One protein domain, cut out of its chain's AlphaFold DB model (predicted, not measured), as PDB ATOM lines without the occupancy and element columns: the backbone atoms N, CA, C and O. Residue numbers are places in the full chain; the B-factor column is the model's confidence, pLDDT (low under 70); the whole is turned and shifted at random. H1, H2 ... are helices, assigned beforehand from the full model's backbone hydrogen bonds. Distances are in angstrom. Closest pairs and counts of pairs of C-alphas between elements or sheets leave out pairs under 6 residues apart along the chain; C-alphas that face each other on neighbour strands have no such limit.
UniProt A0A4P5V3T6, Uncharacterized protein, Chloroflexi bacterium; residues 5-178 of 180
ATOM      1  N   LEU A   5     333.284 394.107 464.774       80.25
ATOM      2  CA  LEU A   5     334.282 393.965 465.837       80.25
ATOM      3  C   LEU A   5     334.261 395.138 466.827       80.25
ATOM      4  O   LEU A   5     334.568 394.951 468.004       80.25
ATOM      5  N   ILE A   6     333.900 396.337 466.366       82.19
ATOM      6  CA  ILE A   6     333.758 397.521 467.216       82.19
ATOM      7  C   ILE A   6     332.488 397.422 468.055       82.19
ATOM      8  O   ILE A   6     332.535 397.734 469.242       82.19
ATOM      9  N   GLU A   7     331.382 396.942 467.481       84.56
ATOM     10  CA  GLU A   7     330.143 396.705 468.232       84.56
ATOM     11  C   GLU A   7     330.370 395.694 469.362       84.56
ATOM     12  O   GLU A   7     330.049 395.976 470.515       84.56
ATOM     13  N   LEU A   8     331.051 394.579 469.073       83.50
ATOM     14  CA  LEU A   8     331.422 393.593 470.093       83.50
ATOM     15  C   LEU A   8     332.318 394.173 471.188       83.50
ATOM     16  O   LEU A   8     332.121 393.887 472.370       83.50
ATOM     17  N   LEU A   9     333.307 394.985 470.809       83.94
ATOM     18  CA  LEU A   9     334.168 395.656 471.776       83.94
ATOM     19  C   LEU A   9     333.359 396.623 472.651       83.94
ATOM     20  O   LEU A   9     333.573 396.679 473.857       83.94
ATOM     21  N   LYS A  10     332.428 397.375 472.066       85.38
ATOM     22  CA  LYS A  10     331.594 398.355 472.768       85.38
ATOM     23  C   LYS A  10     330.646 397.696 473.766       85.38
ATOM     24  O   LYS A  10     330.545 398.172 474.899       85.38
ATOM     25  N   ASP A  11     330.012 396.596 473.378       84.56
ATOM     26  CA  ASP A  11     329.166 395.799 474.268       84.56
ATOM     27  C   ASP A  11     329.968 395.292 475.469       84.56
ATOM     28  O   ASP A  11     329.565 395.469 476.621       84.56
ATOM     29  N   GLU A  12     331.151 394.732 475.217       82.81
ATOM     30  CA  GLU A  12     332.006 394.191 476.272       82.81
ATOM     31  C   GLU A  12     332.559 395.288 477.198       82.81
ATOM     32  O   GLU A  12     332.533 395.156 478.423       82.81
ATOM     33  N   LEU A  13     332.996 396.423 476.647       83.25
ATOM     34  CA  LEU A  13     333.440 397.572 477.443       83.25
ATOM     35  C   LEU A  13     332.309 398.130 478.316       83.25
ATOM     36  O   LEU A  13     332.549 398.505 479.466       83.25
ATOM     37  N   THR A  14     331.071 398.114 477.817       84.62
ATOM     38  CA  THR A  14     329.886 398.522 478.583       84.62
ATOM     39  C   THR A  14     329.661 397.602 479.784       84.62
ATOM     40  O   THR A  14     329.455 398.091 480.898       84.62
ATOM     41  N   VAL A  15     329.783 396.281 479.601       82.06
ATOM     42  CA  VAL A  15     329.716 395.297 480.700       82.06
ATOM     43  C   VAL A  15     330.807 395.559 481.742       82.06
ATOM     44  O   VAL A  15     330.548 395.515 482.946       82.06
ATOM     45  N   GLN A  16     332.009 395.919 481.293       77.12
ATOM     46  CA  GLN A  16     333.152 396.236 482.154       77.12
ATOM     47  C   GLN A  16     333.088 397.645 482.776       77.12
ATOM     48  O   GLN A  16     333.993 398.026 483.519       77.12
ATOM     49  N   ARG A  17     332.019 398.416 482.515       81.56
ATOM     50  CA  ARG A  17     331.842 399.818 482.944       81.56
ATOM     51  C   ARG A  17     332.962 400.746 482.463       81.56
ATOM     52  O   ARG A  17     333.285 401.737 483.117       81.56
ATOM     53  N   VAL A  18     333.551 400.430 481.315       82.06
ATOM     54  CA  VAL A  18     334.589 401.223 480.663       82.06
ATOM     55  C   VAL A  18     333.970 401.956 479.478       82.06
ATOM     56  O   VAL A  18     333.332 401.354 478.623       82.06
ATOM     57  N   PHE A  19     334.173 403.270 479.405       80.31
ATOM     58  CA  PHE A  19     333.649 404.070 478.300       80.31
ATOM     59  C   PHE A  19     334.585 404.036 477.083       80.31
ATOM     60  O   PHE A  19     335.817 404.084 477.221       80.31
ATOM     61  N   LEU A  20     333.981 403.976 475.895       81.06
ATOM     62  CA  LEU A  20     334.635 404.180 474.606       81.06
ATOM     63  C   LEU A  20     334.095 405.483 474.012       81.06
ATOM     64  O   LEU A  20     332.897 405.593 473.750       81.06
ATOM     65  N   SER A  21     334.965 406.478 473.833       82.00
ATOM     66  CA  SER A  21     334.564 407.742 473.205       82.00
ATOM     67  C   SER A  21     334.272 407.547 471.715       82.00
ATOM     68  O   SER A  21     334.903 406.721 471.060       82.00
ATOM     69  N   SER A  22     333.380 408.361 471.144       81.75
ATOM     70  CA  SER A  22     333.109 408.378 469.699       81.75
ATOM     71  C   SER A  22     334.361 408.646 468.860       81.75
ATOM     72  O   SER A  22     334.478 408.148 467.744       81.75
ATOM     73  N   ASP A  23     335.313 409.414 469.394       79.75
ATOM     74  CA  ASP A  23     336.575 409.694 468.704       79.75
ATOM     75  C   ASP A  23     337.542 408.505 468.782       79.75
ATOM     76  O   ASP A  23     338.297 408.260 467.845       79.75
ATOM     77  N   GLU A  24     337.482 407.719 469.864       80.12
ATOM     78  CA  GLU A  24     338.225 406.457 469.983       80.12
ATOM     79  C   GLU A  24     337.630 405.382 469.063       80.12
ATOM     80  O   GLU A  24     338.379 404.632 468.446       80.12
ATOM     81  N   GLU A  25     336.300 405.346 468.916       82.19
ATOM     82  CA  GLU A  25     335.591 404.461 467.982       82.19
ATOM     83  C   GLU A  25     336.070 404.693 466.540       82.19
ATOM     84  O   GLU A  25     336.469 403.755 465.854       82.19
ATOM     85  N   ARG A  26     336.151 405.959 466.108       80.25
ATOM     86  CA  ARG A  26     336.685 406.309 464.780       80.25
ATOM     87  C   ARG A  26     338.177 406.022 464.641       80.25
ATOM     88  O   ARG A  26     338.626 405.676 463.554       80.25
ATOM     89  N   ALA A  27     338.955 406.189 465.710       80.44
ATOM     90  CA  ALA A  27     340.385 405.894 465.692       80.44
ATOM     91  C   ALA A  27     340.670 404.383 465.581       80.44
ATOM     92  O   ALA A  27     341.689 404.001 465.011       80.44
ATOM     93  N   LEU A  28     339.775 403.521 466.077       80.88
ATOM     94  CA  LEU A  28     339.899 402.060 465.976       80.88
ATOM     95  C   LEU A  28     339.738 401.527 464.544       80.88
ATOM     96  O   LEU A  28     340.368 400.520 464.209       80.88
ATOM     97  N   ASP A  29     338.948 402.212 463.714       82.62
ATOM     98  CA  ASP A  29     338.762 401.904 462.289       82.62
ATOM     99  C   ASP A  29     339.895 402.445 461.395       82.62
ATOM    100  O   ASP A  29     339.923 402.166 460.199       82.62
ATOM    101  N   ARG A  30     340.864 403.191 461.944       78.69
ATOM    102  CA  ARG A  30     342.020 403.659 461.162       78.69
ATOM    103  C   ARG A  30     343.068 402.569 460.966       78.69
ATOM    104  O   ARG A  30     343.201 401.644 461.774       78.69
ATOM    105  N   ILE A  31     343.851 402.725 459.896       78.44
ATOM    106  CA  ILE A  31     344.995 401.868 459.563       78.44
ATOM    107  C   ILE A  31     346.000 401.894 460.722       78.44
ATOM    108  O   ILE A  31     346.355 402.952 461.236       78.44
ATOM    109  N   ALA A  32     346.461 400.718 461.146       72.62
ATOM    110  CA  ALA A  32     347.307 400.583 462.333       72.62
ATOM    111  C   ALA A  32     348.710 401.201 462.174       72.62
ATOM    112  O   ALA A  32     349.326 401.557 463.179       72.62
ATOM    113  N   ASP A  33     349.196 401.299 460.936       69.50
ATOM    114  CA  ASP A  33     350.514 401.839 460.569       69.50
ATOM    115  C   ASP A  33     350.453 403.305 460.107       69.50
ATOM    116  O   ASP A  33     351.385 403.815 459.491       69.50
ATOM    117  N   ASP A  34     349.333 403.991 460.354       68.12
ATOM    118  CA  ASP A  34     349.192 405.386 459.952       68.12
ATOM    119  C   ASP A  34     350.101 406.284 460.806       68.12
ATOM    120  O   ASP A  34     350.065 406.271 462.044       68.12
ATOM    121  N   ALA A  35     350.960 407.041 460.127       55.25
ATOM    122  CA  ALA A  35     351.997 407.869 460.725       55.25
ATOM    123  C   ALA A  35     351.437 409.248 461.096       55.25
ATOM    124  O   ALA A  35     351.940 410.266 460.627       55.25
ATOM    125  N   ASP A  36     350.386 409.300 461.914       61.59
ATOM    126  CA  ASP A  36     349.795 410.579 462.307       61.59
ATOM    127  C   ASP A  36     350.279 411.008 463.700       61.59
ATOM    128  O   ASP A  36     349.845 410.502 464.737       61.59
ATOM    129  N   GLY A  37     351.252 411.924 463.716       51.84
ATOM    130  CA  GLY A  37     351.990 412.372 464.902       51.84
ATOM    131  C   GLY A  37     351.264 413.387 465.794       51.84
ATOM    132  O   GLY A  37     351.928 414.070 466.573       51.84
ATOM    133  N   GLY A  38     349.938 413.530 465.679       63.69
ATOM    134  CA  GLY A  38     349.185 414.581 466.380       63.69
ATOM    135  C   GLY A  38     347.789 414.216 466.895       63.69
ATOM    136  O   GLY A  38     347.174 415.042 467.571       63.69
ATOM    137  N   ASP A  39     347.268 413.016 466.627       76.44
ATOM    138  CA  ASP A  39     345.913 412.650 467.056       76.44
ATOM    139  C   ASP A  39     345.892 412.077 468.486       76.44
ATOM    140  O   ASP A  39     346.265 410.931 468.751       76.44
ATOM    141  N   LEU A  40     345.385 412.878 469.429       79.12
ATOM    142  CA  LEU A  40     345.227 412.494 470.834       79.12
ATOM    143  C   LEU A  40     344.298 411.283 471.031       79.12
ATOM    144  O   LEU A  40     344.470 410.537 471.997       79.12
ATOM    145  N   ALA A  41     343.298 411.075 470.168       80.94
ATOM    146  CA  ALA A  41     342.415 409.913 470.253       80.94
ATOM    147  C   ALA A  41     343.141 408.637 469.815       80.94
ATOM    148  O   ALA A  41     343.010 407.601 470.470       80.94
ATOM    149  N   PHE A  42     343.965 408.728 468.773       77.50
ATOM    150  CA  PHE A  42     344.792 407.623 468.294       77.50
ATOM    151  C   PHE A  42     345.832 407.191 469.337       77.50
ATOM    152  O   PHE A  42     345.965 406.001 469.637       77.50
ATOM    153  N   GLU A  43     346.496 408.154 469.979       81.12
ATOM    154  CA  GLU A  43     347.440 407.884 471.068       81.12
ATOM    155  C   GLU A  43     346.754 407.269 472.300       81.12
ATOM    156  O   GLU A  43     347.265 406.310 472.886       81.12
ATOM    157  N   ARG A  44     345.539 407.716 472.656       82.81
ATOM    158  CA  ARG A  44     344.738 407.068 473.714       82.81
ATOM    159  C   ARG A  44     344.378 405.624 473.369       82.81
ATOM    160  O   ARG A  44     344.482 404.751 474.235       82.81
ATOM    161  N   VAL A  45     343.994 405.348 472.122       83.19
ATOM    162  CA  VAL A  45     343.690 403.986 471.665       83.19
ATOM    163  C   VAL A  45     344.931 403.093 471.726       83.19
ATOM    164  O   VAL A  45     344.847 401.965 472.218       83.19
ATOM    165  N   LYS A  46     346.099 403.598 471.312       80.44
ATOM    166  CA  LYS A  46     347.378 402.885 471.453       80.44
ATOM    167  C   LYS A  46     347.713 402.595 472.917       80.44
ATOM    168  O   LYS A  46     348.053 401.455 473.237       80.44
ATOM    169  N   ALA A  47     347.559 403.574 473.809       83.38
ATOM    170  CA  ALA A  47     347.812 403.405 475.241       83.38
ATOM    171  C   ALA A  47     346.872 402.367 475.883       83.38
ATOM    172  O   ALA A  47     347.290 401.566 476.719       83.38
ATOM    173  N   ARG A  48     345.604 402.327 475.454       84.62
ATOM    174  CA  ARG A  48     344.572 401.404 475.962       84.62
ATOM    175  C   ARG A  48     344.495 400.079 475.202       84.62
ATOM    176  O   ARG A  48     343.650 399.242 475.515       84.62
ATOM    177  N   ARG A  49     345.401 399.832 474.252       84.75
ATOM    178  CA  ARG A  49     345.380 398.656 473.366       84.75
ATOM    179  C   ARG A  49     345.308 397.325 474.115       84.75
ATOM    180  O   ARG A  49     344.636 396.405 473.658       84.75
ATOM    181  N   TYR A  50     345.977 397.215 475.264       82.75
ATOM    182  CA  TYR A  50     345.924 396.004 476.090       82.75
ATOM    183  C   TYR A  50     344.529 395.752 476.680       82.75
ATOM    184  O   TYR A  50     344.082 394.609 476.718       82.75
ATOM    185  N   LEU A  51     343.826 396.811 477.090       85.50
ATOM    186  CA  LEU A  51     342.473 396.716 477.632       85.50
ATOM    187  C   LEU A  51     341.498 396.254 476.546       85.50
ATOM    188  O   LEU A  51     340.751 395.304 476.759       85.50
ATOM    189  N   PHE A  52     341.566 396.852 475.354       86.94
ATOM    190  CA  PHE A  52     340.726 396.441 474.224       86.94
ATOM    191  C   PHE A  52     341.014 395.008 473.774       86.94
ATOM    192  O   PHE A  52     340.092 394.252 473.479       86.94
ATOM    193  N   TYR A  53     342.288 394.606 473.779       86.69
ATOM    194  CA  TYR A  53     342.670 393.218 473.542       86.69
ATOM    195  C   TYR A  53     342.055 392.264 474.576       86.69
ATOM    196  O   TYR A  53     341.519 391.226 474.196       86.69
ATOM    197  N   ALA A  54     342.136 392.599 475.868       83.31
ATOM    198  CA  ALA A  54     341.585 391.772 476.936       83.31
ATOM    199  C   ALA A  54     340.061 391.632 476.807       83.31
ATOM    200  O   ALA A  54     339.567 390.509 476.816       83.31
ATOM    201  N   ALA A  55     339.348 392.737 476.575       85.94
ATOM    202  CA  ALA A  55     337.905 392.736 476.346       85.94
ATOM    203  C   ALA A  55     337.516 391.864 475.138       85.94
ATOM    204  O   ALA A  55     336.729 390.932 475.273       85.94
ATOM    205  N   LEU A  56     338.139 392.073 473.970       87.44
ATOM    206  CA  LEU A  56     337.875 391.241 472.788       87.44
ATOM    207  C   LEU A  56     338.172 389.763 473.038       87.44
ATOM    208  O   LEU A  56     337.418 388.896 472.605       87.44
ATOM    209  N   ARG A  57     339.263 389.454 473.739       85.56
ATOM    210  CA  ARG A  57     339.608 388.073 474.076       85.56
ATOM    211  C   ARG A  57     338.549 387.435 474.967       85.56
ATOM    212  O   ARG A  57     338.170 386.292 474.724       85.56
ATOM    213  N   ASP A  58     338.096 388.142 475.992       81.88
ATOM    214  CA  ASP A  58     337.124 387.612 476.941       81.88
ATOM    215  C   ASP A  58     335.773 387.394 476.243       81.88
ATOM    216  O   ASP A  58     335.192 386.311 476.370       81.88
ATOM    217  N   ARG A  59     335.366 388.322 475.366       83.31
ATOM    218  CA  ARG A  59     334.191 388.144 474.511       83.31
ATOM    219  C   ARG A  59     334.326 386.958 473.553       83.31
ATOM    220  O   ARG A  59     333.427 386.128 473.461       83.31
ATOM    221  N   PHE A  60     335.475 386.817 472.897       82.12
ATOM    222  CA  PHE A  60     335.768 385.689 472.011       82.12
ATOM    223  C   PHE A  60     335.671 384.335 472.731       82.12
ATOM    224  O   PHE A  60     335.212 383.342 472.159       82.12
ATOM    225  N   VAL A  61     336.115 384.275 473.989       79.12
ATOM    226  CA  VAL A  61     335.997 383.077 474.827       79.12
ATOM    227  C   VAL A  61     334.541 382.829 475.218       79.12
ATOM    228  O   VAL A  61     334.103 381.680 475.137       79.12
ATOM    229  N   TYR A  62     333.804 383.877 475.596       75.19
ATOM    230  CA  TYR A  62     332.386 383.795 475.945       75.19
ATOM    231  C   TYR A  62     331.533 383.271 474.781       75.19
ATOM    232  O   TYR A  62     330.756 382.336 474.963       75.19
ATOM    233  N   ASP A  63     331.772 383.768 473.566       77.06
ATOM    234  CA  ASP A  63     331.066 383.356 472.346       77.06
ATOM    235  C   ASP A  63     331.461 381.941 471.859       77.06
ATOM    236  O   ASP A  63     331.039 381.483 470.795       77.06
ATOM    237  N   GLY A  64     332.285 381.208 472.618       73.00
ATOM    238  CA  GLY A  64     332.649 379.825 472.309       73.00
ATOM    239  C   GLY A  64     333.753 379.681 471.258       73.00
ATOM    240  O   GLY A  64     333.885 378.612 470.657       73.00
ATOM    241  N   ARG A  65     334.583 380.717 471.076       76.50
ATOM    242  CA  ARG A  65     335.715 380.782 470.132       76.50
ATOM    243  C   ARG A  65     335.306 380.633 468.656       76.50
ATOM    244  O   ARG A  65     335.782 379.714 467.979       76.50
ATOM    245  N   PRO A  66     334.459 381.526 468.116       79.69
ATOM    246  CA  PRO A  66     333.976 381.452 466.737       79.69
ATOM    247  C   PRO A  66     335.038 381.931 465.725       79.69
ATOM    248  O   PRO A  66     334.892 382.964 465.075       79.69
ATOM    249  N   ILE A  67     336.118 381.151 465.566       76.88
ATOM    250  CA  ILE A  67     337.292 381.490 464.735       76.88
ATOM    251  C   ILE A  67     336.877 381.912 463.317       76.88
ATOM    252  O   ILE A  67     337.230 382.999 462.879       76.88
ATOM    253  N   ARG A  68     336.083 381.095 462.610       74.94
ATOM    254  CA  ARG A  68     335.680 381.368 461.215       74.94
ATOM    255  C   ARG A  68     334.925 382.688 461.049       74.94
ATOM    256  O   ARG A  68     335.160 383.408 460.087       74.94
ATOM    257  N   GLN A  69     334.047 383.013 461.994       81.75
ATOM    258  CA  GLN A  69     333.250 384.235 461.944       81.75
ATOM    259  C   GLN A  69     334.122 385.477 462.163       81.75
ATOM    260  O   GLN A  69     334.028 386.435 461.402       81.75
ATOM    261  N   TRP A  70     335.022 385.429 463.147       85.00
ATOM    262  CA  TRP A  70     335.949 386.528 463.422       85.00
ATOM    263  C   TRP A  70     336.921 386.757 462.265       85.00
ATOM    264  O   TRP A  70     337.195 387.899 461.910       85.00
ATOM    265  N   LEU A  71     337.386 385.680 461.627       82.25
ATOM    266  CA  LEU A  71     338.210 385.753 460.422       82.25
ATOM    267  C   LEU A  71     337.475 386.412 459.246       82.25
ATOM    268  O   LEU A  71     338.067 387.233 458.550       82.25
ATOM    269  N   ALA A  72     336.190 386.098 459.050       84.00
ATOM    270  CA  ALA A  72     335.369 386.727 458.017       84.00
ATOM    271  C   ALA A  72     335.158 388.226 458.283       84.00
ATOM    272  O   ALA A  72     335.251 389.035 457.361       84.00
ATOM    273  N   TRP A  73     334.927 388.618 459.541       85.94
ATOM    274  CA  TRP A  73     334.817 390.030 459.920       85.94
ATOM    275  C   TRP A  73     336.122 390.798 459.720       85.94
ATOM    276  O   TRP A  73     336.083 391.918 459.219       85.94
ATOM    277  N   ILE A  74     337.268 390.188 460.045       84.69
ATOM    278  CA  ILE A  74     338.593 390.765 459.775       84.69
ATOM    279  C   ILE A  74     338.775 391.001 458.273       84.69
ATOM    280  O   ILE A  74     339.046 392.127 457.873       84.69
ATOM    281  N   ALA A  75     338.545 389.980 457.442       81.50
ATOM    282  CA  ALA A  75     338.702 390.091 455.991       81.50
ATOM    283  C   ALA A  75     337.767 391.151 455.379       81.50
ATOM    284  O   ALA A  75     338.160 391.920 454.504       81.50
ATOM    285  N   THR A  76     336.531 391.238 455.873       83.62
ATOM    286  CA  THR A  76     335.546 392.228 455.404       83.62
ATOM    287  C   THR A  76     335.944 393.657 455.801       83.62
ATOM    288  O   THR A  76     335.752 394.599 455.037       83.62
ATOM    289  N   ALA A  77     336.519 393.839 456.991       79.06
ATOM    290  CA  ALA A  77     337.012 395.139 457.433       79.06
ATOM    291  C   ALA A  77     338.285 395.559 456.671       79.06
ATOM    292  O   ALA A  77     338.391 396.708 456.246       79.06
ATOM    293  N   GLU A  78     339.220 394.639 456.429       79.38
ATOM    294  CA  GLU A  78     340.477 394.927 455.719       79.38
ATOM    295  C   GLU A  78     340.245 395.247 454.239       79.38
ATOM    296  O   GLU A  78     340.782 396.236 453.740       79.38
ATOM    297  N   THR A  79     339.347 394.523 453.567       78.88
ATOM    298  CA  THR A  79     338.950 394.834 452.180       78.88
ATOM    299  C   THR A  79     338.350 396.235 452.045       78.88
ATOM    300  O   THR A  79     338.602 396.926 451.059       78.88
ATOM    301  N   SER A  80     337.625 396.719 453.060       75.31
ATOM    302  CA  SER A  80     337.084 398.088 453.065       75.31
ATOM    303  C   SER A  80     338.155 399.183 453.205       75.31
ATOM    304  O   SER A  80     337.905 400.337 452.865       75.31
ATOM    305  N   THR A  81     339.358 398.816 453.658       70.69
ATOM    306  CA  THR A  81     340.492 399.721 453.915       70.69
ATOM    307  C   THR A  81     341.656 399.478 452.931       70.69
ATOM    308  O   THR A  81     342.781 399.929 453.146       70.69
ATOM    309  N   GLY A  82     341.395 398.781 451.818       75.19
ATOM    310  CA  GLY A  82     342.398 398.484 450.789       75.19
ATOM    311  C   GLY A  82     343.439 397.457 451.237       75.19
ATOM    312  O   GLY A  82     344.632 397.672 451.035       75.19
ATOM    313  N   ASP A  83     342.982 396.391 451.900       75.44
ATOM    314  CA  ASP A  83     343.771 395.262 452.420       75.44
ATOM    315  C   ASP A  83     344.832 395.639 453.462       75.44
ATOM    316  O   ASP A  83     345.767 394.888 453.748       75.44
ATOM    317  N   LYS A  84     344.675 396.812 454.083       76.88
ATOM    318  CA  LYS A  84     345.517 397.248 455.196       76.88
ATOM    319  C   LYS A  84     344.837 396.945 456.533       76.88
ATOM    320  O   LYS A  84     343.657 397.258 456.695       76.88
ATOM    321  N   PRO A  85     345.574 396.402 457.519       79.38
ATOM    322  CA  PRO A  85     345.014 396.114 458.830       79.38
ATOM    323  C   PRO A  85     344.699 397.410 459.584       79.38
ATOM    324  O   PRO A  85     345.552 398.294 459.735       79.38
ATOM    325  N   THR A  86     343.482 397.505 460.109       83.19
ATOM    326  CA  THR A  86     343.083 398.556 461.048       83.19
ATOM    327  C   THR A  86     343.506 398.185 462.467       83.19
ATOM    328  O   THR A  86     343.910 397.050 462.748       83.19
ATOM    329  N   ILE A  87     343.441 399.129 463.409       82.50
ATOM    330  CA  ILE A  87     343.776 398.825 464.810       82.50
ATOM    331  C   ILE A  87     342.876 397.711 465.355       82.50
ATOM    332  O   ILE A  87     343.374 396.793 466.019       82.50
ATOM    333  N   ILE A  88     341.572 397.770 465.071       84.25
ATOM    334  CA  ILE A  88     340.620 396.763 465.540       84.25
ATOM    335  C   ILE A  88     340.870 395.390 464.898       84.25
ATOM    336  O   ILE A  88     340.862 394.385 465.612       84.25
ATOM    337  N   THR A  89     341.188 395.316 463.598       85.19
ATOM    338  CA  THR A  89     341.473 394.024 462.945       85.19
ATOM    339  C   THR A  89     342.809 393.444 463.395       85.19
ATOM    340  O   THR A  89     342.901 392.242 463.651       85.19
ATOM    341  N   ALA A  90     343.825 394.280 463.626       84.94
ATOM    342  CA  ALA A  90     345.097 393.848 464.199       84.94
ATOM    343  C   ALA A  90     344.931 393.294 465.627       84.94
ATOM    344  O   ALA A  90     345.613 392.343 466.020       84.94
ATOM    345  N   LEU A  91     344.031 393.874 466.426       86.00
ATOM    346  CA  LEU A  91     343.679 393.369 467.754       86.00
ATOM    347  C   LEU A  91     342.928 392.036 467.682       86.00
ATOM    348  O   LEU A  91     343.318 391.086 468.364       86.00
ATOM    349  N   ALA A  92     341.900 391.945 466.839       85.12
ATOM    350  CA  ALA A  92     341.122 390.724 466.643       85.12
ATOM    351  C   ALA A  92     341.992 389.570 466.111       85.12
ATOM    352  O   ALA A  92     341.908 388.450 466.617       85.12
ATOM    353  N   THR A  93     342.909 389.848 465.181       86.19
ATOM    354  CA  THR A  93     343.886 388.870 464.678       86.19
ATOM    355  C   THR A  93     344.757 388.321 465.806       86.19
ATOM    356  O   THR A  93     344.888 387.105 465.938       86.19
ATOM    357  N   ARG A  94     345.268 389.179 466.704       86.19
ATOM    358  CA  ARG A  94     346.036 388.722 467.878       86.19
ATOM    359  C   ARG A  94     345.221 387.815 468.800       86.19
ATOM    360  O   ARG A  94     345.783 386.877 469.365       86.19
ATOM    361  N   VAL A  95     343.921 388.076 468.968       86.25
ATOM    362  CA  VAL A  95     343.024 387.220 469.767       86.25
ATOM    363  C   VAL A  95     342.869 385.845 469.114       86.25
ATOM    364  O   VAL A  95     343.002 384.823 469.790       86.25
ATOM    365  N   VAL A  96     342.662 385.803 467.796       83.00
ATOM    366  CA  VAL A  96     342.556 384.547 467.040       83.00
ATOM    367  C   VAL A  96     343.870 383.758 467.095       83.00
ATOM    368  O   VAL A  96     343.859 382.577 467.440       83.00
ATOM    369  N   GLU A  97     345.014 384.402 466.859       82.56
ATOM    370  CA  GLU A  97     346.343 383.782 466.974       82.56
ATOM    371  C   GLU A  97     346.631 383.256 468.382       82.56
ATOM    372  O   GLU A  97     347.224 382.186 468.550       82.56
ATOM    373  N   TRP A  98     346.239 384.005 469.418       86.44
ATOM    374  CA  TRP A  98     346.324 383.539 470.798       86.44
ATOM    375  C   TRP A  98     345.477 382.284 470.998       86.44
ATOM    376  O   TRP A  98     345.972 381.325 471.582       86.44
ATOM    377  N   SER A  99     344.245 382.251 470.485       78.44
ATOM    378  CA  SER A  99     343.372 381.081 470.603       78.44
ATOM    379  C   SER A  99     343.952 379.856 469.898       78.44
ATOM    380  O   SER A  99     343.882 378.757 470.446       78.44
ATOM    381  N   ILE A 100     344.558 380.031 468.721       72.44
ATOM    382  CA  ILE A 100     345.220 378.946 467.984       72.44
ATOM    383  C   ILE A 100     346.408 378.411 468.798       72.44
ATOM    384  O   ILE A 100     346.452 377.223 469.114       72.44
ATOM    385  N   ARG A 101     347.304 379.291 469.269       74.12
ATOM    386  CA  ARG A 101     348.450 378.897 470.113       74.12
ATOM    387  C   ARG A 101     348.029 378.279 471.449       74.12
ATOM    388  O   ARG A 101     348.679 377.362 471.952       74.12
ATOM    389  N   ALA A 102     346.953 378.781 472.049       68.38
ATOM    390  CA  ALA A 102     346.387 378.234 473.275       68.38
ATOM    391  C   ALA A 102     345.739 376.867 473.031       68.38
ATOM    392  O   ALA A 102     345.818 376.009 473.904       68.38
ATOM    393  N   SER A 103     345.136 376.644 471.860       62.31
ATOM    394  CA  SER A 103     344.607 375.342 471.445       62.31
ATOM    395  C   SER A 103     345.725 374.308 471.293       62.31
ATOM    396  O   SER A 103     345.567 373.185 471.767       62.31
ATOM    397  N   ASP A 104     346.874 374.692 470.735       57.91
ATOM    398  CA  ASP A 104     348.051 373.816 470.643       57.91
ATOM    399  C   ASP A 104     348.637 373.475 472.018       57.91
ATOM    400  O   ASP A 104     348.970 372.327 472.298       57.91
ATOM    401  N   ARG A 105     348.712 374.440 472.943       57.31
ATOM    402  CA  ARG A 105     349.126 374.132 474.323       57.31
ATOM    403  C   ARG A 105     348.097 373.278 475.054       57.31
ATOM    404  O   ARG A 105     348.473 372.359 475.776       57.31
ATOM    405  N   ALA A 106     346.808 373.558 474.881       57.00
ATOM    406  CA  ALA A 106     345.741 372.783 475.503       57.00
ATOM    407  C   ALA A 106     345.730 371.336 474.994       57.00
ATOM    408  O   ALA A 106     345.534 370.427 475.795       57.00
ATOM    409  N   SER A 107     346.001 371.098 473.706       55.84
ATOM    410  CA  SER A 107     346.126 369.746 473.157       55.84
ATOM    411  C   SER A 107     347.343 369.004 473.732       55.84
ATOM    412  O   SER A 107     347.220 367.829 474.078       55.84
ATOM    413  N   MET A 108     348.472 369.691 473.959       57.09
ATOM    414  CA  MET A 108     349.634 369.124 474.663       57.09
ATOM    415  C   MET A 108     349.321 368.765 476.127       57.09
ATOM    416  O   MET A 108     349.612 367.649 476.563       57.09
ATOM    417  N   PHE A 109     348.678 369.666 476.883       58.34
ATOM    418  CA  PHE A 109     348.267 369.401 478.269       58.34
ATOM    419  C   PHE A 109     347.209 368.297 478.364       58.34
ATOM    420  O   PHE A 109     347.277 367.467 479.271       58.34
ATOM    421  N   LEU A 110     346.262 368.227 477.424       57.91
ATOM    422  CA  LEU A 110     345.290 367.134 477.373       57.91
ATOM    423  C   LEU A 110     345.944 365.802 476.998       57.91
ATOM    424  O   LEU A 110     345.555 364.772 477.547       57.91
ATOM    425  N   GLY A 111     346.944 365.796 476.112       58.88
ATOM    426  CA  GLY A 111     347.744 364.606 475.811       58.88
ATOM    427  C   GLY A 111     348.453 364.073 477.058       58.88
ATOM    428  O   GLY A 111     348.363 362.881 477.361       58.88
ATOM    429  N   PHE A 112     349.061 364.974 477.834       62.34
ATOM    430  CA  PHE A 112     349.668 364.656 479.126       62.34
ATOM    431  C   PHE A 112     348.638 364.141 480.146       62.34
ATOM    432  O   PHE A 112     348.828 363.069 480.719       62.34
ATOM    433  N   ALA A 113     347.504 364.832 480.314       65.00
ATOM    434  CA  ALA A 113     346.433 364.422 481.222       65.00
ATOM    435  C   ALA A 113     345.852 363.048 480.850       65.00
ATOM    436  O   ALA A 113     345.638 362.206 481.716       65.00
ATOM    437  N   THR A 114     345.666 362.769 479.558       65.81
ATOM    438  CA  THR A 114     345.176 361.466 479.078       65.81
ATOM    439  C   THR A 114     346.183 360.345 479.362       65.81
ATOM    440  O   THR A 114     345.788 359.228 479.705       65.81
ATOM    441  N   GLY A 115     347.485 360.631 479.247       65.44
ATOM    442  CA  GLY A 115     348.554 359.712 479.643       65.44
ATOM    443  C   GLY A 115     348.547 359.421 481.145       65.44
ATOM    444  O   GLY A 115     348.582 358.258 481.545       65.44
ATOM    445  N   LEU A 116     348.409 360.464 481.965       72.31
ATOM    446  CA  LEU A 116     348.398 360.381 483.428       72.31
ATOM    447  C   LEU A 116     347.166 359.619 483.948       72.31
ATOM    448  O   LEU A 116     347.293 358.739 484.794       72.31
ATOM    449  N   VAL A 117     345.993 359.858 483.355       73.00
ATOM    450  CA  VAL A 117     344.741 359.126 483.630       73.00
ATOM    451  C   VAL A 117     344.862 357.644 483.251       73.00
ATOM    452  O   VAL A 117     344.423 356.784 484.014       73.00
ATOM    453  N   ARG A 118     345.488 357.307 482.110       70.88
ATOM    454  CA  ARG A 118     345.753 355.899 481.750       70.88
ATOM    455  C   ARG A 118     346.702 355.233 482.735       70.88
ATOM    456  O   ARG A 118     346.452 354.095 483.117       70.88
ATOM    457  N   TRP A 119     347.765 355.923 483.137       76.06
ATOM    458  CA  TRP A 119     348.724 355.400 484.107       76.06
ATOM    459  C   TRP A 119     348.055 355.132 485.463       76.06
ATOM    460  O   TRP A 119     348.215 354.051 486.023       76.06
ATOM    461  N   PHE A 120     347.207 356.055 485.925       74.44
ATOM    462  CA  PHE A 120     346.425 355.889 487.150       74.44
ATOM    463  C   PHE A 120     345.433 354.716 487.060       74.44
ATOM    464  O   PHE A 120     345.302 353.942 488.004       74.44
ATOM    465  N   ALA A 121     344.787 354.521 485.905       72.19
ATOM    466  CA  ALA A 121     343.918 353.367 485.669       72.19
ATOM    467  C   ALA A 121     344.688 352.033 485.725       72.19
ATOM    468  O   ALA A 121     344.210 351.080 486.337       72.19
ATOM    469  N   PHE A 122     345.889 351.964 485.136       75.69
ATOM    470  CA  PHE A 122     346.758 350.787 485.250       75.69
ATOM    471  C   PHE A 122     347.192 350.532 486.693       75.69
ATOM    472  O   PHE A 122     347.159 349.388 487.138       75.69
ATOM    473  N   PHE A 123     347.549 351.586 487.428       77.94
ATOM    474  CA  PHE A 123     347.919 351.481 488.835       77.94
ATOM    475  C   PHE A 123     346.766 350.932 489.683       77.94
ATOM    476  O   PHE A 123     346.971 349.997 490.449       77.94
ATOM    477  N   LEU A 124     345.541 351.436 489.495       76.25
ATOM    478  CA  LEU A 124     344.356 350.927 490.192       76.25
ATOM    479  C   LEU A 124     344.054 349.471 489.825       76.25
ATOM    480  O   LEU A 124     343.782 348.673 490.711       76.25
ATOM    481  N   LEU A 125     344.154 349.085 488.551       72.25
ATOM    482  CA  LEU A 125     343.946 347.689 488.147       72.25
ATOM    483  C   LEU A 125     345.012 346.748 488.730       72.25
ATOM    484  O   LEU A 125     344.677 345.657 489.185       72.25
ATOM    485  N   ALA A 126     346.276 347.178 488.777       76.31
ATOM    486  CA  ALA A 126     347.351 346.427 489.421       76.31
ATOM    487  C   ALA A 126     347.138 346.316 490.942       76.31
ATOM    488  O   ALA A 126     347.312 345.239 491.510       76.31
ATOM    489  N   LEU A 127     346.696 347.399 491.589       77.75
ATOM    490  CA  LEU A 127     346.353 347.424 493.011       77.75
ATOM    491  C   LEU A 127     345.148 346.521 493.320       77.75
ATOM    492  O   LEU A 127     345.155 345.812 494.321       77.75
ATOM    493  N   GLY A 128     344.138 346.499 492.447       68.31
ATOM    494  CA  GLY A 128     342.978 345.611 492.547       68.31
ATOM    495  C   GLY A 128     343.363 344.138 492.386       68.31
ATOM    496  O   GLY A 128     342.920 343.301 493.171       68.31
ATOM    497  N   GLY A 129     344.256 343.830 491.440       72.00
ATOM    498  CA  GLY A 129     344.836 342.493 491.286       72.00
ATOM    499  C   GLY A 129     345.662 342.056 492.501       72.00
ATOM    500  O   GLY A 129     345.565 340.911 492.931       72.00
ATOM    501  N   TRP A 130     346.417 342.974 493.108       71.19
ATOM    502  CA  TRP A 130     347.165 342.715 494.343       71.19
ATOM    503  C   TRP A 130     346.258 342.556 495.576       71.19
ATOM    504  O   TRP A 130     346.521 341.723 496.437       71.19
ATOM    505  N   ALA A 131     345.160 343.310 495.662       66.19
ATOM    506  CA  ALA A 131     344.171 343.163 496.731       66.19
ATOM    507  C   ALA A 131     343.433 341.813 496.657       66.19
ATOM    508  O   ALA A 131     343.094 341.236 497.692       66.19
ATOM    509  N   TRP A 132     343.229 341.286 495.443       64.06
ATOM    510  CA  TRP A 132     342.641 339.964 495.226       64.06
ATOM    511  C   TRP A 132     343.547 338.840 495.755       64.06
ATOM    512  O   TRP A 132     343.064 337.946 496.441       64.06
ATOM    513  N   THR A 133     344.867 338.904 495.554       68.88
ATOM    514  CA  THR A 133     345.794 337.861 496.048       68.88
ATOM    515  C   THR A 133     345.962 337.832 497.575       68.88
ATOM    516  O   THR A 133     346.632 336.941 498.096       68.88
ATOM    517  N   ARG A 134     345.368 338.787 498.305       68.44
ATOM    518  CA  ARG A 134     345.450 338.949 499.769       68.44
ATOM    519  C   ARG A 134     344.100 338.753 500.488       68.44
ATOM    520  O   ARG A 134     343.977 339.185 501.629       68.44
ATOM    521  N   ASP A 135     343.098 338.155 499.835       63.16
ATOM    522  CA  ASP A 135     341.742 337.905 500.374       63.16
ATOM    523  C   ASP A 135     340.959 339.162 500.827       63.16
ATOM    524  O   ASP A 135     339.966 339.076 501.553       63.16
ATOM    525  N   PHE A 136     341.308 340.354 500.326       60.88
ATOM    526  CA  PHE A 136     340.504 341.575 500.501       60.88
ATOM    527  C   PHE A 136     339.321 341.612 499.509       60.88
ATOM    528  O   PHE A 136     339.162 342.530 498.695       60.88
ATOM    529  N   ALA A 137     338.460 340.593 499.590       57.62
ATOM    530  CA  ALA A 137     337.330 340.328 498.693       57.62
ATOM    531  C   ALA A 137     336.292 341.472 498.522       57.62
ATOM    532  O   ALA A 137     335.705 341.572 497.445       57.62
ATOM    533  N   PRO A 138     336.043 342.374 499.490       64.88
ATOM    534  CA  PRO A 138     335.140 343.504 499.261       64.88
ATOM    535  C   PRO A 138     335.830 344.752 498.687       64.88
ATOM    536  O   PRO A 138     335.145 345.627 498.168       64.88
ATOM    537  N   ALA A 139     337.164 344.857 498.736       64.00
ATOM    538  CA  ALA A 139     337.883 346.049 498.271       64.00
ATOM    539  C   ALA A 139     338.323 345.954 496.799       64.00
ATOM    540  O   ALA A 139     338.350 346.969 496.100       64.00
ATOM    541  N   TRP A 140     338.629 344.748 496.299       66.31
ATOM    542  CA  TRP A 140     339.132 344.570 494.926       66.31
ATOM    543  C   TRP A 140     338.120 345.022 493.863       66.31
ATOM    544  O   TRP A 140     338.508 345.682 492.900       66.31
ATOM    545  N   TRP A 141     336.825 344.727 494.043       67.25
ATOM    546  CA  TRP A 141     335.811 345.051 493.036       67.25
ATOM    547  C   TRP A 141     335.651 346.569 492.882       67.25
ATOM    548  O   TRP A 141     335.635 347.055 491.753       67.25
ATOM    549  N   VAL A 142     335.651 347.318 493.996       73.75
ATOM    550  CA  VAL A 142     335.577 348.791 494.012       73.75
ATOM    551  C   VAL A 142     336.762 349.388 493.255       73.75
ATOM    552  O   VAL A 142     336.581 350.220 492.361       73.75
ATOM    553  N   ILE A 143     337.973 348.916 493.554       73.50
ATOM    554  CA  ILE A 143     339.213 349.390 492.929       73.50
ATOM    555  C   ILE A 143     339.215 349.089 491.420       73.50
ATOM    556  O   ILE A 143     339.538 349.966 490.613       73.50
ATOM    557  N   CYS A 144     338.781 347.892 491.015       70.56
ATOM    558  CA  CYS A 144     338.660 347.513 489.609       70.56
ATOM    559  C   CYS A 144     337.595 348.338 488.871       70.56
ATOM    560  O   CYS A 144     337.858 348.814 487.766       70.56
ATOM    561  N   THR A 145     336.421 348.575 489.469       75.06
ATOM    562  CA  THR A 145     335.383 349.427 488.860       75.06
ATOM    563  C   THR A 145     335.835 350.874 488.689       75.06
ATOM    564  O   THR A 145     335.575 351.466 487.642       75.06
ATOM    565  N   LEU A 146     336.582 351.432 489.650       75.81
ATOM    566  CA  LEU A 146     337.184 352.762 489.520       75.81
ATOM    567  C   LEU A 146     338.242 352.796 488.409       75.81
ATOM    568  O   LEU A 146     338.237 353.718 487.596       75.81
ATOM    569  N   GLY A 147     339.097 351.773 488.312       70.94
ATOM    570  CA  GLY A 147     340.082 351.644 487.233       70.94
ATOM    571  C   GLY A 147     339.441 351.576 485.841       70.94
ATOM    572  O   GLY A 147     339.853 352.294 484.929       70.94
ATOM    573  N   VAL A 148     338.381 350.775 485.681       78.06
ATOM    574  CA  VAL A 148     337.611 350.680 484.427       78.06
ATOM    575  C   VAL A 148     336.889 351.995 484.115       78.06
ATOM    576  O   VAL A 148     336.910 352.445 482.967       78.06
ATOM    577  N   GLY A 149     336.309 352.651 485.123       74.44
ATOM    578  CA  GLY A 149     335.671 353.962 484.985       74.44
ATOM    579  C   GLY A 149     336.647 355.038 484.499       74.44
ATOM    580  O   GLY A 149     336.362 355.737 483.526       74.44
ATOM    581  N   PHE A 150     337.838 355.112 485.097       74.56
ATOM    582  CA  PHE A 150     338.909 356.015 484.661       74.56
ATOM    583  C   PHE A 150     339.392 355.701 483.238       74.56
ATOM    584  O   PHE A 150     339.632 356.614 482.444       74.56
ATOM    585  N   TRP A 151     339.485 354.422 482.871       72.88
ATOM    586  CA  TRP A 151     339.887 354.004 481.528       72.88
ATOM    587  C   TRP A 151     338.856 354.380 480.450       72.88
ATOM    588  O   TRP A 151     339.217 354.880 479.378       72.88
ATOM    589  N   LEU A 152     337.566 354.195 480.738       77.69
ATOM    590  CA  LEU A 152     336.472 354.625 479.864       77.69
ATOM    591  C   LEU A 152     336.403 356.155 479.768       77.69
ATOM    592  O   LEU A 152     336.282 356.689 478.661       77.69
ATOM    593  N   GLY A 153     336.575 356.859 480.889       71.25
ATOM    594  CA  GLY A 153     336.674 358.318 480.935       71.25
ATOM    595  C   GLY A 153     337.807 358.853 480.053       71.25
ATOM    596  O   GLY A 153     337.583 359.757 479.250       71.25
ATOM    597  N   ALA A 154     338.988 358.225 480.093       65.44
ATOM    598  CA  ALA A 154     340.124 358.574 479.235       65.44
ATOM    599  C   ALA A 154     339.806 358.428 477.736       65.44
ATOM    600  O   ALA A 154     340.202 359.263 476.919       65.44
ATOM    601  N   ARG A 155     339.072 357.373 477.351       67.50
ATOM    602  CA  ARG A 155     338.636 357.170 475.958       67.50
ATOM    603  C   ARG A 155     337.636 358.223 475.498       67.50
ATOM    604  O   ARG A 155     337.697 358.647 474.341       67.50
ATOM    605  N   PHE A 156     336.730 358.632 476.380       68.94
ATOM    606  CA  PHE A 156     335.745 359.660 476.071       68.94
ATOM    607  C   PHE A 156     336.406 361.037 475.923       68.94
ATOM    608  O   PHE A 156     336.150 361.731 474.937       68.94
ATOM    609  N   LEU A 157     337.342 361.370 476.820       64.25
ATOM    610  CA  LEU A 157     338.152 362.589 476.749       64.25
ATOM    611  C   LEU A 157     338.918 362.677 475.422       64.25
ATOM    612  O   LEU A 157     338.876 363.703 474.744       64.25
ATOM    613  N   LYS A 158     339.549 361.573 475.001       62.94
ATOM    614  CA  LYS A 158     340.290 361.508 473.734       62.94
ATOM    615  C   LYS A 158     339.393 361.784 472.519       62.94
ATOM    616  O   LYS A 158     339.720 362.639 471.703       62.94
ATOM    617  N   ARG A 159     338.222 361.138 472.428       63.34
ATOM    618  CA  ARG A 159     337.273 361.352 471.314       63.34
ATOM    619  C   ARG A 159     336.733 362.779 471.246       63.34
ATOM    620  O   ARG A 159     336.525 363.297 470.151       63.34
ATOM    621  N   PHE A 160     336.471 363.400 472.393       63.06
ATOM    622  CA  PHE A 160     335.988 364.780 472.437       63.06
ATOM    623  C   PHE A 160     337.074 365.768 471.983       63.06
ATOM    624  O   PHE A 160     336.789 366.741 471.284       63.06
ATOM    625  N   THR A 161     338.327 365.463 472.322       58.91
ATOM    626  CA  THR A 161     339.506 366.263 471.966       58.91
ATOM    627  C   THR A 161     339.803 366.198 470.474       58.91
ATOM    628  O   THR A 161     339.918 367.244 469.837       58.91
ATOM    629  N   ASP A 162     339.826 364.998 469.890       58.91
ATOM    630  CA  ASP A 162     340.113 364.807 468.462       58.91
ATOM    631  C   ASP A 162     339.106 365.565 467.576       58.91
ATOM    632  O   ASP A 162     339.477 366.146 466.556       58.91
ATOM    633  N   ARG A 163     337.834 365.647 467.991       59.81
ATOM    634  CA  ARG A 163     336.782 366.400 467.279       59.81
ATOM    635  C   ARG A 163     336.920 367.920 467.399       59.81
ATOM    636  O   ARG A 163     336.610 368.633 466.452       59.81
ATOM    637  N   ARG A 164     337.358 368.433 468.552       58.09
ATOM    638  CA  ARG A 164     337.528 369.882 468.777       58.09
ATOM    639  C   ARG A 164     338.793 370.411 468.102       58.09
ATOM    640  O   ARG A 164     338.751 371.473 467.494       58.09
ATOM    641  N   VAL A 165     339.893 369.660 468.176       55.38
ATOM    642  CA  VAL A 165     341.182 370.052 467.584       55.38
ATOM    643  C   VAL A 165     341.139 369.970 466.057       55.38
ATOM    644  O   VAL A 165     341.605 370.893 465.397       55.38
ATOM    645  N   SER A 166     340.514 368.936 465.479       55.06
ATOM    646  CA  SER A 166     340.365 368.824 464.016       55.06
ATOM    647  C   SER A 166     339.600 369.997 463.399       55.06
ATOM    648  O   SER A 166     340.035 370.520 462.377       55.06
ATOM    649  N   ALA A 167     338.535 370.472 464.049       57.75
ATOM    650  CA  ALA A 167     337.765 371.626 463.581       57.75
ATOM    651  C   ALA A 167     338.586 372.931 463.576       57.75
ATOM    652  O   ALA A 167     338.463 373.738 462.657       57.75
ATOM    653  N   VAL A 168     339.449 373.127 464.579       56.44
ATOM    654  CA  VAL A 168     340.330 374.302 464.674       56.44
ATOM    655  C   VAL A 168     341.466 374.221 463.648       56.44
ATOM    656  O   VAL A 168     341.736 375.197 462.956       56.44
ATOM    657  N   VAL A 169     342.100 373.054 463.501       56.53
ATOM    658  CA  VAL A 169     343.210 372.842 462.557       56.53
ATOM    659  C   VAL A 169     342.742 372.936 461.102       56.53
ATOM    660  O   VAL A 169     343.439 373.533 460.285       56.53
ATOM    661  N   GLN A 170     341.561 372.403 460.768       57.28
ATOM    662  CA  GLN A 170     340.984 372.546 459.425       57.28
ATOM    663  C   GLN A 170     340.684 374.010 459.085       57.28
ATOM    664  O   GLN A 170     341.085 374.463 458.019       57.28
ATOM    665  N   ALA A 171     340.080 374.769 460.006       58.81
ATOM    666  CA  ALA A 171     339.781 376.186 459.784       58.81
ATOM    667  C   ALA A 171     341.045 377.043 459.577       58.81
ATOM    668  O   ALA A 171     341.032 377.977 458.779       58.81
ATOM    669  N   THR A 172     342.147 376.721 460.261       56.50
ATOM    670  CA  THR A 172     343.435 377.404 460.065       56.50
ATOM    671  C   THR A 172     344.083 377.003 458.737       56.50
ATOM    672  O   THR A 172     344.593 377.859 458.021       56.50
ATOM    673  N   ARG A 173     344.039 375.715 458.369       55.72
ATOM    674  CA  ARG A 173     344.614 375.220 457.108       55.72
ATOM    675  C   ARG A 173     343.919 375.814 455.884       55.72
ATOM    676  O   ARG A 173     344.607 376.151 454.935       55.72
ATOM    677  N   GLU A 174     342.600 375.976 455.923       61.88
ATOM    678  CA  GLU A 174     341.816 376.600 454.846       61.88
ATOM    679  C   GLU A 174     342.253 378.052 454.568       61.88
ATOM    680  O   GLU A 174     342.293 378.447 453.412       61.88
ATOM    681  N   ARG A 175     342.669 378.826 455.584       53.31
ATOM    682  CA  ARG A 175     343.107 380.228 455.408       53.31
ATOM    683  C   ARG A 175     344.549 380.386 454.909       53.31
ATOM    684  O   ARG A 175     344.850 381.373 454.257       53.31
ATOM    685  N   TYR A 176     345.442 379.450 455.233       53.06
ATOM    686  CA  TYR A 176     346.850 379.496 454.797       53.06
ATOM    687  C   TYR A 176     347.140 378.634 453.558       53.06
ATOM    688  O   TYR A 176     348.258 378.656 453.050       53.06
ATOM    689  N   ALA A 177     346.165 377.850 453.090       52.28
ATOM    690  CA  ALA A 177     346.256 377.073 451.854       52.28
ATOM    691  C   ALA A 177     345.698 377.812 450.630       52.28
ATOM    692  O   ALA A 177     345.754 377.249 449.541       52.28
ATOM    693  N   ASP A 178     345.185 379.035 450.802       43.81
ATOM    694  CA  ASP A 178     344.716 379.897 449.717       43.81
ATOM    695  C   ASP A 178     345.795 380.965 449.435       43.81
ATOM    696  O   ASP A 178     345.846 381.987 450.124       43.81
TER     697      ASP A 178
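This is residues 5 to 178 of the 180 residues of an uncharacterized protein of Chloroflexi bacterium (UniProt A0A4P5V3T6). A long helical hairpin, H6 and H7, has a small head of five shorter helices, H1 to H5, at the end where H6 begins. The head packs round residues 87 to 96 of H6, with H5 folded back beside H6, H1 and H4 crossing each other, and H3 packed on H2; H7 returns along H6 toward the head. The printed part has 174 residues, with seven named helices, H1 to H7 in that order, and no named strand; the class is all helix. It is extended, with a radius of gyration of the C-alphas of 24.6 A, and spans 84 by 40 by 23 A.

H1, residues 5 to 15, touches H4, residues 49 to 62, about perpendicular at 88 degrees; their closest C-alphas, of Leu 9 and Leu 56, are 5.9 A apart. H2, residues 22 to 28, touches H3, residues 40 to 47, at a steep tilt of 55 degrees, with the C-alphas of Ala 27 and Phe 42 closest at 5.4 A. H3 and H4 meet only through their link. H4 touches the hub, H6, residues 87 to 132, which does so with residues 91 to 95 alone, at a steep tilt of 50 degrees; the closest C-alphas, of Arg 57 and Val 95, are 5.6 A apart. H5, residues 67 to 80, forms a hairpin with H6, at a shallow tilt of 11 degrees, opposite ways; the C-alphas of Ile 74 and Thr 89 are closest at 5.4 A. H6 and H7, residues 139 to 176, form another hairpin, at a shallow tilt of 22 degrees, opposite ways, with the C-alphas of Ala 121 and Gly 147 closest at 4.5 A. H7 and H4 are apart. Every O i to N i+4 pair is within hydrogen-bond range in H1 to H6, and 32 of 34 are in H7.

H1 begins with C-alpha 5 at (334.282, 393.965, 465.837) and is 15.6 A long. H2 is 10.0 A, H3 10.4 A, H4 19.9 A and H5 20.3 A long. H6 runs 66.3 A, from C-alpha 87 at (343.776, 398.825, 464.810). H7 runs 55.6 A and ends with C-alpha 176 at (346.850, 379.496, 454.797).

The C-alphas of Gly 38 and Asp 135, the two farthest apart, are 84.2 A from each other. The printed part has no cut, and the link from H2 to H3, 11 residues, is long. The mean pLDDT of the printed part is 73.5; residues 33 to 38, 102 to 115, 128, 131 to 141 and 154 to 178 are under 70.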